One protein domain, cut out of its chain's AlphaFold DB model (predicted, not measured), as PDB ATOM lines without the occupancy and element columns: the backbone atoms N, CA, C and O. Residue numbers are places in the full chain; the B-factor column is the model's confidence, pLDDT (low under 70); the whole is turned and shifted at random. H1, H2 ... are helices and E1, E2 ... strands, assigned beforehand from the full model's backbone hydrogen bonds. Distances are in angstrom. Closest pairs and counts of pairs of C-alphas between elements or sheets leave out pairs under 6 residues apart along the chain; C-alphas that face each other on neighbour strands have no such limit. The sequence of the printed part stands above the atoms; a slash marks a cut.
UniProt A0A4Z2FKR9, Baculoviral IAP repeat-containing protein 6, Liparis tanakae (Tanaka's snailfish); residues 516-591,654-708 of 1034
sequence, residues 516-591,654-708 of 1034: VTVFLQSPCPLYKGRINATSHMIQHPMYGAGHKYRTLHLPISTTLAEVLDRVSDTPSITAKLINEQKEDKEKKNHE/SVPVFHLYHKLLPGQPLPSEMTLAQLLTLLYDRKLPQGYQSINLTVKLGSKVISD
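What this domain is: This is residues 516 to 591 and 654 to 708 of the 1034 residues of the protein "Baculoviral IAP repeat-containing protein 6" of Liparis tanakae (Tanaka's snailfish) (UniProt A0A4Z2FKR9). A strongly twisted sheet of four strands is curled like part of a barrel; the short helix H1 sits beside it near E3, H3 packs on it near the start of E4, and the long helix H2 leaves it as an arm whose residues 582 to 591 stick out. The long link of residues 522 to 548 makes a wide loop beyond the edge strand E2. The 131 printed residues include three named helices and four named strands, in the order E1 E2 H1 H2 E3 H3 E4, and the class is mixed, helices and strands. The mixed sheet runs E2 E1 E4 E3; the whole is compact, with a radius of gyration of the C-alphas of 16.0 A and spans of 50 by 35 by 30 A.

Where its parts are: E1, residues 516 to 521, begins with C-alpha 516 at (145.256, 208.768, 151.056). E2 is residues 549 to 555, 19.5 A long, and H1 is residues 560 to 565. H2, residues 571 to 591, is 30.9 A long and ends with C-alpha 591 at (157.097, 204.542, 107.135). E3 is residues 654 to 662, 23.8 A long, and H3 is residues 676 to 685, 14.4 A long. E4, residues 694 to 706, is 33.5 A long, bends by 62 degrees at residue 701 and ends with C-alpha 706 at (139.625, 224.314, 122.506).

How they stand to each other: E1 and E2 are a hairpin, antiparallel at 155 degrees, with N 518 and O 552 2.7 A apart. E1 and E4 are parallel at 57 degrees, with N 697 and O 519 2.8 A apart. E4 and E3 are antiparallel at 158 degrees, with N 698 and O 661 2.8 A apart. With H1, H2 and H3 the sheet makes two layers, helices on one face of a sheet. H1 is at the sheet's level, at a height of 2.7 A; its closest C-alphas to E3 are those of Leu 564 and Phe 658, 7.5 A apart. H2 is on the sheet through residues 573 to 581; its closest C-alphas to E3 are those of Thr 574 and Pro 656, 7.1 A apart. H3 has a height over the sheet of 9.4 A and is over none of the strands, but only just: 2 of its C-alphas fall on E1. H1 and H3 are close but not clearly touching, with the C-alphas of Leu 560 and Leu 676 6.8 A apart. H2 and H3 are apart. In H1, H2 and H3 every O i to N i+4 pair is within hydrogen-bond range.

The domain as a whole: The two C-alphas farthest apart, those of His 590 and Gly 691, are 50.4 A apart. Residues 592 to 653 are cut out, and C-alphas 591 and 654 are 24.9 A apart across the cut. The links E1 to E2 and E3 to H3 are long. The mean pLDDT of the printed part is 70.9; 52 residues are under 70, among them residues 523 to 537, 568 to 591 and 702 to 708.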
ATOM      1  N   VAL A 516     144.985 209.906 151.925       89.00
ATOM      2  CA  VAL A 516     145.256 208.768 151.056       89.00
ATOM      3  C   VAL A 516     146.619 208.937 150.396       89.00
ATOM      4  O   VAL A 516     147.088 210.050 150.131       89.00
ATOM      5  N   THR A 517     147.272 207.813 150.131       87.75
ATOM      6  CA  THR A 517     148.540 207.771 149.408       87.75
ATOM      7  C   THR A 517     148.263 207.695 147.907       87.75
ATOM      8  O   THR A 517     147.786 206.688 147.401       87.75
ATOM      9  N   VAL A 518     148.559 208.751 147.159       88.06
ATOM     10  CA  VAL A 518     148.436 208.769 145.698       88.06
ATOM     11  C   VAL A 518     149.784 208.428 145.083       88.06
ATOM     12  O   VAL A 518     150.750 209.180 145.218       88.06
ATOM     13  N   PHE A 519     149.843 207.293 144.400       87.31
ATOM     14  CA  PHE A 519     150.985 206.861 143.618       87.31
ATOM     15  C   PHE A 519     150.808 207.274 142.159       87.31
ATOM     16  O   PHE A 519     149.806 206.948 141.529       87.31
ATOM     17  N   LEU A 520     151.790 207.988 141.623       85.75
ATOM     18  CA  LEU A 520     151.806 208.509 140.266       85.75
ATOM     19  C   LEU A 520     152.942 207.875 139.482       85.75
ATOM     20  O   LEU A 520     154.110 207.980 139.862       85.75
ATOM     21  N   GLN A 521     152.588 207.282 138.351       85.19
ATOM     22  CA  GLN A 521     153.516 206.796 137.344       85.19
ATOM     23  C   GLN A 521     153.405 207.669 136.095       85.19
ATOM     24  O   GLN A 521     152.307 207.914 135.597       85.19
ATOM     25  N   SER A 522     154.535 208.119 135.563       80.44
ATOM     26  CA  SER A 522     154.586 208.929 134.347       80.44
ATOM     27  C   SER A 522     155.673 208.424 133.397       80.44
ATOM     28  O   SER A 522     156.740 208.005 133.856       80.44
ATOM     29  N   PRO A 523     155.450 208.480 132.068       67.88
ATOM     30  CA  PRO A 523     156.498 208.191 131.090       67.88
ATOM     31  C   PRO A 523     157.646 209.214 131.163       67.88
ATOM     32  O   PRO A 523     158.801 208.866 130.911       67.88
ATOM     33  N   CYS A 524     157.352 210.450 131.579       62.78
ATOM     34  CA  CYS A 524     158.334 211.514 131.769       62.78
ATOM     35  C   CYS A 524     158.692 211.731 133.246       62.78
ATOM     36  O   CYS A 524     157.856 211.471 134.116       62.78
ATOM     37  N   PRO A 525     159.891 212.275 133.540       64.38
ATOM     38  CA  PRO A 525     160.283 212.635 134.897       64.38
ATOM     39  C   PRO A 525     159.280 213.594 135.543       64.38
ATOM     40  O   PRO A 525     158.958 214.642 134.983       64.38
ATOM     41  N   LEU A 526     158.818 213.235 136.734       67.31
ATOM     42  CA  LEU A 526     157.949 214.051 137.562       67.31
ATOM     43  C   LEU A 526     158.797 215.004 138.409       67.31
ATOM     44  O   LEU A 526     159.806 214.602 139.000       67.31
ATOM     45  N   TYR A 527     158.385 216.270 138.497       62.84
ATOM     46  CA  TYR A 527     159.054 217.240 139.365       62.84
ATOM     47  C   TYR A 527     158.963 216.769 140.823       62.84
ATOM     48  O   TYR A 527     157.934 216.231 141.219       62.84
ATOM     49  N   LYS A 528     160.014 216.944 141.637       57.06
ATOM     50  CA  LYS A 528     160.006 216.566 143.072       57.06
ATOM     51  C   LYS A 528     159.900 217.764 144.035       57.06
ATOM     52  O   LYS A 528     159.707 217.555 145.231       57.06
ATOM     53  N   GLY A 529     159.945 219.009 143.544       53.34
ATOM     54  CA  GLY A 529     159.984 220.204 144.402       53.34
ATOM     55  C   GLY A 529     161.256 220.306 145.254       53.34
ATOM     56  O   GLY A 529     161.995 219.339 145.412       53.34
ATOM     57  N   ARG A 530     161.519 221.482 145.844       40.53
ATOM     58  CA  ARG A 530     162.599 221.658 146.844       40.53
ATOM     59  C   ARG A 530     162.244 221.122 148.237       40.53
ATOM     60  O   ARG A 530     163.142 220.928 149.042       40.53
ATOM     61  N   ILE A 531     160.958 220.911 148.524       37.44
ATOM     62  CA  ILE A 531     160.446 220.701 149.890       37.44
ATOM     63  C   ILE A 531     159.907 219.291 150.162       37.44
ATOM     64  O   ILE A 531     159.754 218.943 151.322       37.44
ATOM     65  N   ASN A 532     159.684 218.453 149.139       39.91
ATOM     66  CA  ASN A 532     159.071 217.121 149.292       39.91
ATOM     67  C   ASN A 532     159.771 216.024 148.464       39.91
ATOM     68  O   ASN A 532     159.138 215.051 148.052       39.91
ATOM     69  N   ALA A 533     161.076 216.153 148.210       38.84
ATOM     70  CA  ALA A 533     161.847 215.053 147.643       38.84
ATOM     71  C   ALA A 533     161.906 213.911 148.674       38.84
ATOM     72  O   ALA A 533     162.692 213.924 149.616       38.84
ATOM     73  N   THR A 534     161.060 212.901 148.491       45.19
ATOM     74  CA  THR A 534     160.975 211.679 149.304       45.19
ATOM     75  C   THR A 534     162.222 210.789 149.209       45.19
ATOM     76  O   THR A 534     162.187 209.650 149.664       45.19
ATOM     77  N   SER A 535     163.343 211.269 148.655       44.53
ATOM     78  CA  SER A 535     164.570 210.489 148.434       44.53
ATOM     79  C   SER A 535     165.198 209.954 149.731       44.53
ATOM     80  O   SER A 535     165.929 208.964 149.698       44.53
ATOM     81  N   HIS A 536     164.870 210.561 150.879       49.25
ATOM     82  CA  HIS A 536     165.305 210.127 152.212       49.25
ATOM     83  C   HIS A 536     164.317 209.170 152.909       49.25
ATOM     84  O   HIS A 536     164.644 208.596 153.950       49.25
ATOM     85  N   MET A 537     163.107 208.993 152.367       65.25
ATOM     86  CA  MET A 537     162.064 208.140 152.936       65.25
ATOM     87  C   MET A 537     161.953 206.855 152.117       65.25
ATOM     88  O   MET A 537     161.469 206.865 150.991       65.25
ATOM     89  N   ILE A 538     162.384 205.738 152.702       77.81
ATOM     90  CA  ILE A 538     162.192 204.407 152.118       77.81
ATOM     91  C   ILE A 538     160.695 204.104 152.113       77.81
ATOM     92  O   ILE A 538     160.076 204.026 153.176       77.81
ATOM     93  N   GLN A 539     160.128 203.983 150.917       81.56
ATOM     94  CA  GLN A 539     158.724 203.639 150.704       81.56
ATOM     95  C   GLN A 539     158.574 202.135 150.468       81.56
ATOM     96  O   GLN A 539     159.556 201.397 150.389       81.56
ATOM     97  N   HIS A 540     157.339 201.662 150.350       85.25
ATOM     98  CA  HIS A 540     157.099 200.274 149.975       85.25
ATOM     99  C   HIS A 540     157.640 199.989 148.550       85.25
ATOM    100  O   HIS A 540     157.476 200.849 147.680       85.25
ATOM    101  N   PRO A 541     158.270 198.823 148.284       85.50
ATOM    102  CA  PRO A 541     158.845 198.475 146.976       85.50
ATOM    103  C   PRO A 541     157.892 198.594 145.786       85.50
ATOM    104  O   PRO A 541     158.331 198.893 144.683       85.50
ATOM    105  N   MET A 542     156.592 198.383 146.015       84.94
ATOM    106  CA  MET A 542     155.573 198.403 144.959       84.94
ATOM    107  C   MET A 542     155.403 199.759 144.263       84.94
ATOM    108  O   MET A 542     154.803 199.830 143.197       84.94
ATOM    109  N   TYR A 543     155.873 200.842 144.888       82.44
ATOM    110  CA  TYR A 543     155.782 202.193 144.336       82.44
ATOM    111  C   TYR A 543     156.972 202.522 143.417       82.44
ATOM    112  O   TYR A 543     157.204 203.680 143.075       82.44
ATOM    113  N   GLY A 544     157.759 201.523 143.018       80.50
ATOM    114  CA  GLY A 544     158.913 201.716 142.152       80.50
ATOM    115  C   GLY A 544     160.016 202.575 142.780       80.50
ATOM    116  O   GLY A 544     159.999 202.935 143.961       80.50
ATOM    117  N   ALA A 545     161.012 202.905 141.964       77.06
ATOM    118  CA  ALA A 545     162.091 203.814 142.330       77.06
ATOM    119  C   ALA A 545     162.419 204.745 141.153       77.06
ATOM    120  O   ALA A 545     162.332 204.331 139.999       77.06
ATOM    121  N   GLY A 546     162.783 206.002 141.442       70.56
ATOM    122  CA  GLY A 546     163.229 206.959 140.420       70.56
ATOM    123  C   GLY A 546     162.466 208.288 140.351       70.56
ATOM    124  O   GLY A 546     161.814 208.701 141.315       70.56
ATOM    125  N   HIS A 547     162.580 208.990 139.221       70.62
ATOM    126  CA  HIS A 547     161.876 210.236 138.894       70.62
ATOM    127  C   HIS A 547     160.585 210.021 138.093       70.62
ATOM    128  O   HIS A 547     159.749 210.918 138.049       70.62
ATOM    129  N   LYS A 548     160.391 208.851 137.475       70.44
ATOM    130  CA  LYS A 548     159.133 208.488 136.781       70.44
ATOM    131  C   LYS A 548     157.984 208.168 137.743       70.44
ATOM    132  O   LYS A 548     156.830 208.077 137.331       70.44
ATOM    133  N   TYR A 549     158.319 208.003 139.019       79.25
ATOM    134  CA  TYR A 549     157.419 207.603 140.083       79.25
ATOM    135  C   TYR A 549     157.371 208.681 141.155       79.25
ATOM    136  O   TYR A 549     158.405 209.236 141.547       79.25
ATOM    137  N   ARG A 550     156.172 208.983 141.648       78.56
ATOM    138  CA  ARG A 550     155.990 209.913 142.761       78.56
ATOM    139  C   ARG A 550     154.842 209.469 143.644       78.56
ATOM    140  O   ARG A 550     153.775 209.127 143.159       78.56
ATOM    141  N   THR A 551     155.056 209.560 144.945       82.12
ATOM    142  CA  THR A 551     154.040 209.250 145.945       82.12
ATOM    143  C   THR A 551     153.700 210.520 146.705       82.12
ATOM    144  O   THR A 551     154.600 211.208 147.196       82.12
ATOM    145  N   LEU A 552     152.415 210.846 146.787       84.62
ATOM    146  CA  LEU A 552     151.885 212.004 147.499       84.62
ATOM    147  C   LEU A 552     150.946 211.525 148.600       84.62
ATOM    148  O   LEU A 552     150.138 210.635 148.374       84.62
ATOM    149  N   HIS A 553     151.021 212.125 149.782       86.62
ATOM    150  CA  HIS A 553     150.096 211.831 150.873       86.62
ATOM    151  C   HIS A 553     149.138 213.011 151.031       86.62
ATOM    152  O   HIS A 553     149.537 214.065 151.533       86.62
ATOM    153  N   LEU A 554     147.914 212.862 150.523       88.50
ATOM    154  CA  LEU A 554     146.990 213.972 150.283       88.50
ATOM    155  C   LEU A 554     145.648 213.751 150.991       88.50
ATOM    156  O   LEU A 554     145.207 212.607 151.083       88.50
ATOM    157  N   PRO A 555     144.976 214.817 151.462       89.00
ATOM    158  CA  PRO A 555     143.596 214.727 151.931       89.00
ATOM    159  C   PRO A 555     142.662 214.213 150.833       89.00
ATOM    160  O   PRO A 555     142.808 214.611 149.673       89.00
ATOM    161  N   ILE A 556     141.669 213.398 151.193       88.50
ATOM    162  CA  ILE A 556     140.686 212.858 150.236       88.50
ATOM    163  C   ILE A 556     139.830 213.944 149.552       88.50
ATOM    164  O   ILE A 556     139.258 213.703 148.494       88.50
ATOM    165  N   SER A 557     139.769 215.151 150.117       87.38
ATOM    166  CA  SER A 557     139.101 216.319 149.528       87.38
ATOM    167  C   SER A 557     139.862 216.948 148.353       87.38
ATOM    168  O   SER A 557     139.297 217.777 147.646       87.38
ATOM    169  N   THR A 558     141.124 216.564 148.131       89.44
ATOM    170  CA  THR A 558     141.959 217.113 147.051       89.44
ATOM    171  C   THR A 558     141.386 216.717 145.685       89.44
ATOM    172  O   THR A 558     141.020 215.555 145.480       89.44
ATOM    173  N   THR A 559     141.331 217.661 144.743       90.88
ATOM    174  CA  THR A 559     140.894 217.419 143.354       90.88
ATOM    175  C   THR A 559     142.011 216.820 142.496       90.88
ATOM    176  O   THR A 559     143.199 217.003 142.774       90.88
ATOM    177  N   LEU A 560     141.659 216.113 141.421       88.38
ATOM    178  CA  LEU A 560     142.639 215.550 140.487       88.38
ATOM    179  C   LEU A 560     143.460 216.628 139.750       88.38
ATOM    180  O   LEU A 560     144.635 216.397 139.456       88.38
ATOM    181  N   ALA A 561     142.892 217.817 139.525       85.12
ATOM    182  CA  ALA A 561     143.621 218.989 139.031       85.12
ATOM    183  C   ALA A 561     144.748 219.414 139.991       85.12
ATOM    184  O   ALA A 561     145.899 219.541 139.576       85.12
ATOM    185  N   GLU A 562     144.455 219.535 141.289       85.50
ATOM    186  CA  GLU A 562     145.458 219.884 142.306       85.50
ATOM    187  C   GLU A 562     146.557 218.820 142.445       85.50
ATOM    188  O   GLU A 562     147.713 219.138 142.755       85.50
ATOM    189  N   VAL A 563     146.221 217.542 142.224       85.69
ATOM    190  CA  VAL A 563     147.212 216.455 142.177       85.69
ATOM    191  C   VAL A 563     148.189 216.669 141.022       85.69
ATOM    192  O   VAL A 563     149.397 216.520 141.225       85.69
ATOM    193  N   LEU A 564     147.690 217.025 139.833       82.56
ATOM    194  CA  LEU A 564     148.524 217.296 138.662       82.56
ATOM    195  C   LEU A 564     149.401 218.532 138.870       82.56
ATOM    196  O   LEU A 564     150.615 218.420 138.694       82.56
ATOM    197  N   ASP A 565     148.836 219.645 139.340       81.00
ATOM    198  CA  ASP A 565     149.566 220.902 139.572       81.00
ATOM    199  C   ASP A 565     150.774 220.711 140.496       81.00
ATOM    200  O   ASP A 565     151.870 221.201 140.224       81.00
ATOM    201  N   ARG A 566     150.632 219.897 141.550       77.38
ATOM    202  CA  ARG A 566     151.738 219.589 142.477       77.38
ATOM    203  C   ARG A 566     152.906 218.845 141.829       77.38
ATOM    204  O   ARG A 566     153.965 218.713 142.458       77.38
ATOM    205  N   VAL A 567     152.723 218.303 140.627       73.00
ATOM    206  CA  VAL A 567     153.631 217.365 139.957       73.00
ATOM    207  C   VAL A 567     154.105 217.867 138.589       73.00
ATOM    208  O   VAL A 567     155.197 217.483 138.156       73.00
ATOM    209  N   SER A 568     153.361 218.773 137.953       67.19
ATOM    210  CA  SER A 568     153.611 219.296 136.604       67.19
ATOM    211  C   SER A 568     154.356 220.637 136.538       67.19
ATOM    212  O   SER A 568     154.401 221.239 135.470       67.19
ATOM    213  N   ASP A 569     154.977 221.093 137.630       52.62
ATOM    214  CA  ASP A 569     155.609 222.421 137.818       52.62
ATOM    215  C   ASP A 569     156.791 222.783 136.877       52.62
ATOM    216  O   ASP A 569     157.606 223.655 137.179       52.62
ATOM    217  N   THR A 570     156.950 222.135 135.719       48.00
ATOM    218  CA  THR A 570     157.997 222.497 134.753       48.00
ATOM    219  C   THR A 570     157.473 222.592 133.313       48.00
ATOM    220  O   THR A 570     157.059 221.574 132.753       48.00
ATOM    221  N   PRO A 571     157.598 223.754 132.631       43.12
ATOM    222  CA  PRO A 571     157.312 223.884 131.192       43.12
ATOM    223  C   PRO A 571     158.171 222.961 130.293       43.12
ATOM    224  O   PRO A 571     157.929 222.846 129.092       43.12
ATOM    225  N   SER A 572     159.164 222.267 130.859       45.31
ATOM    226  CA  SER A 572     160.002 221.260 130.203       45.31
ATOM    227  C   SER A 572     159.342 219.888 130.008       45.31
ATOM    228  O   SER A 572     159.774 219.174 129.104       45.31
ATOM    229  N   ILE A 573     158.311 219.509 130.778       49.97
ATOM    230  CA  ILE A 573     157.593 218.233 130.558       49.97
ATOM    231  C   ILE A 573     156.768 218.339 129.265       49.97
ATOM    232  O   ILE A 573     156.889 217.500 128.374       49.97
ATOM    233  N   THR A 574     156.038 219.445 129.101       48.41
ATOM    234  CA  THR A 574     155.284 219.767 127.882       48.41
ATOM    235  C   THR A 574     156.208 219.885 126.663       48.41
ATOM    236  O   THR A 574     155.902 219.341 125.607       48.41
ATOM    237  N   ALA A 575     157.380 220.521 126.803       46.16
ATOM    238  CA  ALA A 575     158.333 220.684 125.700       46.16
ATOM    239  C   ALA A 575     158.995 219.367 125.241       46.16
ATOM    240  O   ALA A 575     159.186 219.180 124.039       46.16
ATOM    241  N   LYS A 576     159.330 218.447 126.163       48.44
ATOM    242  CA  LYS A 576     159.913 217.138 125.805       48.44
ATOM    243  C   LYS A 576     158.894 216.217 125.127       48.44
ATOM    244  O   LYS A 576     159.225 215.593 124.126       48.44
ATOM    245  N   LEU A 577     157.650 216.205 125.600       48.72
ATOM    246  CA  LEU A 577     156.593 215.353 125.045       48.72
ATOM    247  C   LEU A 577     156.048 215.839 123.694       48.72
ATOM    248  O   LEU A 577     155.717 215.021 122.839       48.72
ATOM    249  N   ILE A 578     155.992 217.158 123.461       49.94
ATOM    250  CA  ILE A 578     155.686 217.700 122.123       49.94
ATOM    251  C   ILE A 578     156.747 217.238 121.111       49.94
ATOM    252  O   ILE A 578     156.424 216.975 119.952       49.94
ATOM    253  N   ASN A 579     158.009 217.118 121.539       49.00
ATOM    254  CA  ASN A 579     159.095 216.662 120.679       49.00
ATOM    255  C   ASN A 579     159.002 215.152 120.381       49.00
ATOM    256  O   ASN A 579     159.184 214.772 119.230       49.00
ATOM    257  N   GLU A 580     158.623 214.320 121.362       48.34
ATOM    258  CA  GLU A 580     158.366 212.881 121.155       48.34
ATOM    259  C   GLU A 580     157.173 212.628 120.217       48.34
ATOM    260  O   GLU A 580     157.287 211.841 119.281       48.34
ATOM    261  N   GLN A 581     156.058 213.360 120.363       48.38
ATOM    262  CA  GLN A 581     154.926 213.251 119.426       48.38
ATOM    263  C   GLN A 581     155.278 213.715 118.007       48.38
ATOM    264  O   GLN A 581     154.719 213.211 117.027       48.38
ATOM    265  N   LYS A 582     156.189 214.687 117.880       49.84
ATOM    266  CA  LYS A 582     156.716 215.120 116.583       49.84
ATOM    267  C   LYS A 582     157.595 214.033 115.961       49.84
ATOM    268  O   LYS A 582     157.461 213.788 114.767       49.84
ATOM    269  N   GLU A 583     158.407 213.348 116.765       44.69
ATOM    270  CA  GLU A 583     159.220 212.204 116.336       44.69
ATOM    271  C   GLU A 583     158.369 210.992 115.934       44.69
ATOM    272  O   GLU A 583     158.644 210.381 114.904       44.69
ATOM    273  N   ASP A 584     157.303 210.671 116.670       47.62
ATOM    274  CA  ASP A 584     156.397 209.565 116.321       47.62
ATOM    275  C   ASP A 584     155.557 209.877 115.074       47.62
ATOM    276  O   ASP A 584     155.365 209.008 114.217       47.62
ATOM    277  N   LYS A 585     155.118 211.135 114.897       48.72
ATOM    278  CA  LYS A 585     154.515 211.588 113.631       48.72
ATOM    279  C   LYS A 585     155.516 211.554 112.474       48.72
ATOM    280  O   LYS A 585     155.129 211.189 111.368       48.72
ATOM    281  N   GLU A 586     156.780 211.915 112.691       48.31
ATOM    282  CA  GLU A 586     157.828 211.841 111.660       48.31
ATOM    283  C   GLU A 586     158.192 210.395 111.301       48.31
ATOM    284  O   GLU A 586     158.351 210.106 110.116       48.31
ATOM    285  N   LYS A 587     158.229 209.471 112.269       47.09
ATOM    286  CA  LYS A 587     158.427 208.029 112.030       47.09
ATOM    287  C   LYS A 587     157.258 207.416 111.262       47.09
ATOM    288  O   LYS A 587     157.492 206.737 110.265       47.09
ATOM    289  N   LYS A 588     156.015 207.743 111.636       44.00
ATOM    290  CA  LYS A 588     154.813 207.307 110.906       44.00
ATOM    291  C   LYS A 588     154.783 207.855 109.472       44.00
ATOM    292  O   LYS A 588     154.513 207.109 108.535       44.00
ATOM    293  N   ASN A 589     155.149 209.124 109.283       46.94
ATOM    294  CA  ASN A 589     155.278 209.734 107.955       46.94
ATOM    295  C   ASN A 589     156.445 209.146 107.141       46.94
ATOM    296  O   ASN A 589     156.378 209.108 105.914       46.94
ATOM    297  N   HIS A 590     157.529 208.709 107.788       49.47
ATOM    298  CA  HIS A 590     158.661 208.068 107.118       49.47
ATOM    299  C   HIS A 590     158.305 206.656 106.637       49.47
ATOM    300  O   HIS A 590     158.606 206.318 105.494       49.47
ATOM    301  N   GLU A 591     157.584 205.888 107.456       45.34
ATOM    302  CA  GLU A 591     157.097 204.542 107.135       45.34
ATOM    303  C   GLU A 591     156.039 204.560 106.011       45.34
ATOM    304  O   GLU A 591     156.068 203.739 105.092       45.34
ATOM    305  N   SER A 654     144.659 222.819 119.613       51.66
ATOM    306  CA  SER A 654     144.884 221.686 120.508       51.66
ATOM    307  C   SER A 654     145.924 222.073 121.560       51.66
ATOM    308  O   SER A 654     147.100 222.261 121.227       51.66
ATOM    309  N   VAL A 655     145.514 222.192 122.822       64.12
ATOM    310  CA  VAL A 655     146.429 222.443 123.940       64.12
ATOM    311  C   VAL A 655     146.833 221.100 124.556       64.12
ATOM    312  O   VAL A 655     145.956 220.297 124.874       64.12
ATOM    313  N   PRO A 656     148.135 220.812 124.723       64.50
ATOM    314  CA  PRO A 656     148.580 219.605 125.411       64.50
ATOM    315  C   PRO A 656     148.213 219.687 126.901       64.50
ATOM    316  O   PRO A 656     148.615 220.626 127.585       64.50
ATOM    317  N   VAL A 657     147.456 218.707 127.398       70.62
ATOM    318  CA  VAL A 657     146.983 218.630 128.792       70.62
ATOM    319  C   VAL A 657     147.281 217.240 129.354       70.62
ATOM    320  O   VAL A 657     147.100 216.223 128.677       70.62
ATOM    321  N   PHE A 658     147.758 217.180 130.597       78.75
ATOM    322  CA  PHE A 658     147.950 215.916 131.301       78.75
ATOM    323  C   PHE A 658     146.612 215.364 131.779       78.75
ATOM    324  O   PHE A 658     145.828 216.077 132.394       78.75
ATOM    325  N   HIS A 659     146.389 214.081 131.526       82.75
ATOM    326  CA  HIS A 659     145.228 213.348 132.006       82.75
ATOM    327  C   HIS A 659     145.694 212.206 132.906       82.75
ATOM    328  O   HIS A 659     146.752 211.602 132.681       82.75
ATOM    329  N   LEU A 660     144.901 211.916 133.933       86.62
ATOM    330  CA  LEU A 660     145.139 210.818 134.861       86.62
ATOM    331  C   LEU A 660     144.311 209.604 134.447       86.62
ATOM    332  O   LEU A 660     143.160 209.736 134.049       86.62
ATOM    333  N   TYR A 661     144.907 208.423 134.562       86.31
ATOM    334  CA  TYR A 661     144.282 207.142 134.244       86.31
ATOM    335  C   TYR A 661     144.450 206.178 135.415       86.31
ATOM    336  O   TYR A 661     145.483 206.188 136.087       86.31
ATOM    337  N   HIS A 662     143.478 205.291 135.617       88.94
ATOM    338  CA  HIS A 662     143.542 204.233 136.623       88.94
ATOM    339  C   HIS A 662     143.384 202.853 135.971       88.94
ATOM    340  O   HIS A 662     142.604 202.691 135.037       88.94
ATOM    341  N   LYS A 663     144.085 201.823 136.474       82.69
ATOM    342  CA  LYS A 663     144.066 200.463 135.882       82.69
ATOM    343  C   LYS A 663     142.661 199.836 135.821       82.69
ATOM    344  O   LYS A 663     142.363 199.109 134.883       82.69
ATOM    345  N   LEU A 664     141.806 200.127 136.805       80.75
ATOM    346  CA  LEU A 664     140.413 199.641 136.871       80.75
ATOM    347  C   LEU A 664     139.425 200.445 135.999       80.75
ATOM    348  O   LEU A 664     138.265 200.057 135.883       80.75
ATOM    349  N   LEU A 665     139.877 201.546 135.391       80.69
ATOM    350  CA  LEU A 665     139.115 202.381 134.457       80.69
ATOM    351  C   LEU A 665     139.910 202.506 133.141       80.69
ATOM    352  O   LEU A 665     140.447 203.571 132.829       80.69
ATOM    353  N   PRO A 666     140.094 201.396 132.398       69.12
ATOM    354  CA  PRO A 666     140.939 201.396 131.214       69.12
ATOM    355  C   PRO A 666     140.320 202.245 130.096       69.12
ATOM    356  O   PRO A 666     139.147 202.100 129.769       69.12
ATOM    357  N   GLY A 667     141.138 203.099 129.481       67.38
ATOM    358  CA  GLY A 667     140.781 203.837 128.267       67.38
ATOM    359  C   GLY A 667     140.060 205.170 128.476       67.38
ATOM    360  O   GLY A 667     140.044 205.953 127.534       67.38
ATOM    361  N   GLN A 668     139.554 205.473 129.677       78.19
ATOM    362  CA  GLN A 668     138.905 206.758 129.969       78.19
ATOM    363  C   GLN A 668     139.813 207.678 130.805       78.19
ATOM    364  O   GLN A 668     140.349 207.225 131.825       78.19
ATOM    365  N   PRO A 669     140.028 208.941 130.389       82.00
ATOM    366  CA  PRO A 669     140.689 209.931 131.229       82.00
ATOM    367  C   PRO A 669     139.804 210.272 132.434       82.00
ATOM    368  O   PRO A 669     138.585 210.339 132.324       82.00
ATOM    369  N   LEU A 670     140.414 210.478 133.600       86.44
ATOM    370  CA  LEU A 670     139.684 210.897 134.794       86.44
ATOM    371  C   LEU A 670     139.364 212.405 134.737       86.44
ATOM    372  O   LEU A 670     140.277 213.184 134.431       86.44
ATOM    373  N   PRO A 671     138.135 212.832 135.098       84.75
ATOM    374  CA  PRO A 671     137.764 214.246 135.130       84.75
ATOM    375  C   PRO A 671     138.634 215.037 136.113       84.75
ATOM    376  O   PRO A 671     138.828 214.630 137.260       84.75
ATOM    377  N   SER A 672     139.137 216.203 135.703       80.06
ATOM    378  CA  SER A 672     140.040 217.020 136.532       80.06
ATOM    379  C   SER A 672     139.378 217.590 137.792       80.06
ATOM    380  O   SER A 672     140.059 217.822 138.790       80.06
ATOM    381  N   GLU A 673     138.062 217.804 137.750       84.12
ATOM    382  CA  GLU A 673     137.264 218.348 138.859       84.12
ATOM    383  C   GLU A 673     136.905 217.292 139.915       84.12
ATOM    384  O   GLU A 673     136.511 217.629 141.029       84.12
ATOM    385  N   MET A 674     137.095 216.010 139.593       87.25
ATOM    386  CA  MET A 674     136.806 214.908 140.501       87.25
ATOM    387  C   MET A 674     137.708 214.963 141.742       87.25
ATOM    388  O   MET A 674     138.923 215.162 141.645       87.25
ATOM    389  N   THR A 675     137.131 214.739 142.922       90.94
ATOM    390  CA  THR A 675     137.890 214.612 144.180       90.94
ATOM    391  C   THR A 675     138.423 213.193 144.384       90.94
ATOM    392  O   THR A 675     137.837 212.216 143.909       90.94
ATOM    393  N   LEU A 676     139.510 213.042 145.150       89.31
ATOM    394  CA  LEU A 676     140.028 211.717 145.526       89.31
ATOM    395  C   LEU A 676     138.983 210.881 146.291       89.31
ATOM    396  O   LEU A 676     138.938 209.665 146.120       89.31
ATOM    397  N   ALA A 677     138.123 211.518 147.091       87.25
ATOM    398  CA  ALA A 677     137.021 210.865 147.795       87.25
ATOM    399  C   ALA A 677     135.992 210.258 146.831       87.25
ATOM    400  O   ALA A 677     135.595 209.109 147.015       87.25
ATOM    401  N   GLN A 678     135.585 211.000 145.796       88.94
ATOM    402  CA  GLN A 678     134.689 210.484 144.754       88.94
ATOM    403  C   GLN A 678     135.365 209.361 143.957       88.94
ATOM    404  O   GLN A 678     134.747 208.332 143.677       88.94
ATOM    405  N   LEU A 679     136.657 209.518 143.638       88.44
ATOM    406  CA  LEU A 679     137.428 208.493 142.935       88.44
ATOM    407  C   LEU A 679     137.476 207.186 143.727       88.44
ATOM    408  O   LEU A 679     137.237 206.125 143.160       88.44
ATOM    409  N   LEU A 680     137.738 207.243 145.032       87.31
ATOM    410  CA  LEU A 680     137.739 206.050 145.878       87.31
ATOM    411  C   LEU A 680     136.373 205.351 145.894       87.31
ATOM    412  O   LEU A 680     136.346 204.127 145.779       87.31
ATOM    413  N   THR A 681     135.259 206.095 145.962       86.19
ATOM    414  CA  THR A 681     133.910 205.511 145.842       86.19
ATOM    415  C   THR A 681     133.770 204.728 144.535       86.19
ATOM    416  O   THR A 681     133.428 203.544 144.561       86.19
ATOM    417  N   LEU A 682     134.129 205.342 143.401       85.88
ATOM    418  CA  LEU A 682     134.085 204.674 142.098       85.88
ATOM    419  C   LEU A 682     134.974 203.430 142.035       85.88
ATOM    420  O   LEU A 682     134.596 202.415 141.449       85.88
ATOM    421  N   LEU A 683     136.169 203.485 142.622       85.56
ATOM    422  CA  LEU A 683     137.091 202.353 142.626       85.56
ATOM    423  C   LEU A 683     136.577 201.192 143.487       85.56
ATOM    424  O   LEU A 683     136.742 200.034 143.092       85.56
ATOM    425  N   TYR A 684     135.917 201.474 144.612       85.12
ATOM    426  CA  TYR A 684     135.274 200.448 145.438       85.12
ATOM    427  C   TYR A 684     134.146 199.733 144.696       85.12
ATOM    428  O   TYR A 684     134.107 198.499 144.704       85.12
ATOM    429  N   ASP A 685     133.313 200.470 143.961       82.12
ATOM    430  CA  ASP A 685     132.276 199.880 143.104       82.12
ATOM    431  C   ASP A 685     132.883 199.004 141.990       82.12
ATOM    432  O   ASP A 685     132.280 198.027 141.536       82.12
ATOM    433  N   ARG A 686     134.127 199.295 141.585       80.38
ATOM    434  CA  ARG A 686     134.903 198.542 140.583       80.38
ATOM    435  C   ARG A 686     135.852 197.494 141.186       80.38
ATOM    436  O   ARG A 686     136.817 197.102 140.531       80.38
ATOM    437  N   LYS A 687     135.523 196.961 142.371       76.25
ATOM    438  CA  LYS A 687     136.209 195.842 143.062       76.25
ATOM    439  C   LYS A 687     137.576 196.171 143.679       76.25
ATOM    440  O   LYS A 687     138.360 195.254 143.931       76.25
ATOM    441  N   LEU A 688     137.880 197.438 143.958       75.00
ATOM    442  CA  LEU A 688     139.025 197.770 144.808       75.00
ATOM    443  C   LEU A 688     138.703 197.387 146.275       75.00
ATOM    444  O   LEU A 688     137.595 197.673 146.734       75.00
ATOM    445  N   PRO A 689     139.610 196.725 147.022       74.19
ATOM    446  CA  PRO A 689     139.344 196.344 148.410       74.19
ATOM    447  C   PRO A 689     139.073 197.566 149.296       74.19
ATOM    448  O   PRO A 689     139.804 198.554 149.241       74.19
ATOM    449  N   GLN A 690     138.044 197.494 150.144       72.50
ATOM    450  CA  GLN A 690     137.742 198.560 151.105       72.50
ATOM    451  C   GLN A 690     138.896 198.734 152.102       72.50
ATOM    452  O   GLN A 690     139.503 197.753 152.531       72.50
ATOM    453  N   GLY A 691     139.191 199.979 152.488       69.06
ATOM    454  CA  GLY A 691     140.305 200.300 153.392       69.06
ATOM    455  C   GLY A 691     141.686 200.289 152.733       69.06
ATOM    456  O   GLY A 691     142.693 200.438 153.424       69.06
ATOM    457  N   TYR A 692     141.761 200.133 151.410       75.75
ATOM    458  CA  TYR A 692     143.012 200.290 150.681       75.75
ATOM    459  C   TYR A 692     143.366 201.780 150.559       75.75
ATOM    460  O   TYR A 692     142.751 202.525 149.803       75.75
ATOM    461  N   GLN A 693     144.368 202.223 151.321       75.69
ATOM    462  CA  GLN A 693     144.748 203.639 151.453       75.69
ATOM    463  C   GLN A 693     145.719 204.126 150.362       75.69
ATOM    464  O   GLN A 693     146.418 205.125 150.556       75.69
ATOM    465  N   SER A 694     145.798 203.429 149.226       84.31
ATOM    466  CA  SER A 694     146.666 203.820 148.115       84.31
ATOM    467  C   SER A 694     145.961 203.783 146.765       84.31
ATOM    468  O   SER A 694     145.326 202.792 146.419       84.31
ATOM    469  N   ILE A 695     146.117 204.848 145.980       87.50
ATOM    470  CA  ILE A 695     145.525 204.995 144.645       87.50
ATOM    471  C   ILE A 695     146.653 205.030 143.619       87.50
ATOM    472  O   ILE A 695     147.535 205.879 143.710       87.50
ATOM    473  N   ASN A 696     146.609 204.139 142.628       87.25
ATOM    474  CA  ASN A 696     147.636 204.033 141.590       87.25
ATOM    475  C   ASN A 696     147.175 204.714 140.298       87.25
ATOM    476  O   ASN A 696     146.334 204.183 139.571       87.25
ATOM    477  N   LEU A 697     147.754 205.869 139.990       88.88
ATOM    478  CA  LEU A 697     147.412 206.691 138.836       88.88
ATOM    479  C   LEU A 697     148.560 206.747 137.828       88.88
ATOM    480  O   LEU A 697     149.732 206.852 138.178       88.88
ATOM    481  N   THR A 698     148.211 206.697 136.547       86.75
ATOM    482  CA  THR A 698     149.143 206.887 135.432       86.75
ATOM    483  C   THR A 698     148.879 208.232 134.773       86.75
ATOM    484  O   THR A 698     147.758 208.504 134.347       86.75
ATOM    485  N   VAL A 699     149.911 209.060 134.660       85.94
ATOM    486  CA  VAL A 699     149.862 210.341 133.952       85.94
ATOM    487  C   VAL A 699     150.135 210.087 132.471       85.94
ATOM    488  O   VAL A 699     151.157 209.490 132.122       85.94
ATOM    489  N   LYS A 700     149.252 210.554 131.586       82.62
ATOM    490  CA  LYS A 700     149.480 210.547 130.131       82.62
ATOM    491  C   LYS A 700     149.222 211.925 129.542       82.62
ATOM    492  O   LYS A 700     148.374 212.668 130.031       82.62
ATOM    493  N   LEU A 701     149.942 212.260 128.475       73.94
ATOM    494  CA  LEU A 701     149.696 213.487 127.730       73.94
ATOM    495  C   LEU A 701     148.571 213.270 126.718       73.94
ATOM    496  O   LEU A 701     148.671 212.391 125.864       73.94
ATOM    497  N   GLY A 702     147.529 214.089 126.810       67.75
ATOM    498  CA  GLY A 702     146.472 214.201 125.810       67.75
ATOM    499  C   GLY A 702     146.467 215.589 125.175       67.75
ATOM    500  O   GLY A 702     147.219 216.481 125.575       67.75
ATOM    501  N   SER A 703     145.602 215.789 124.188       62.03
ATOM    502  CA  SER A 703     145.330 217.101 123.601       62.03
ATOM    503  C   SER A 703     143.896 217.503 123.910       62.03
ATOM    504  O   SER A 703     142.978 216.811 123.479       62.03
ATOM    505  N   LYS A 704     143.696 218.621 124.612       62.22
ATOM    506  CA  LYS A 704     142.372 219.222 124.770       62.22
ATOM    507  C   LYS A 704     142.132 220.170 123.600       62.22
ATOM    508  O   LYS A 704     142.890 221.120 123.391       62.22
ATOM    509  N   VAL A 705     141.112 219.874 122.809       52.31
ATOM    510  CA  VAL A 705     140.660 220.720 121.706       52.31
ATOM    511  C   VAL A 705     139.866 221.884 122.294       52.31
ATOM    512  O   VAL A 705     138.802 221.686 122.872       52.31
ATOM    513  N   ILE A 706     140.389 223.107 122.176       56.62
ATOM    514  CA  ILE A 706     139.625 224.314 122.506       56.62
ATOM    515  C   ILE A 706     138.965 224.796 121.215       56.62
ATOM    516  O   ILE A 706     139.600 225.432 120.370       56.62
ATOM    517  N   SER A 707     137.687 224.469 121.062       42.69
ATOM    518  CA  SER A 707     136.818 225.053 120.042       42.69
ATOM    519  C   SER A 707     136.201 226.315 120.631       42.69
ATOM    520  O   SER A 707     135.218 226.236 121.357       42.69
ATOM    521  N   ASP A 708     136.803 227.477 120.383       38.19
ATOM    522  CA  ASP A 708     136.277 228.760 120.856       38.19
ATOM    523  C   ASP A 708     135.456 229.434 119.735       38.19
ATOM    524  O   ASP A 708     136.044 229.886 118.745       38.19
TER     525      ASP A 708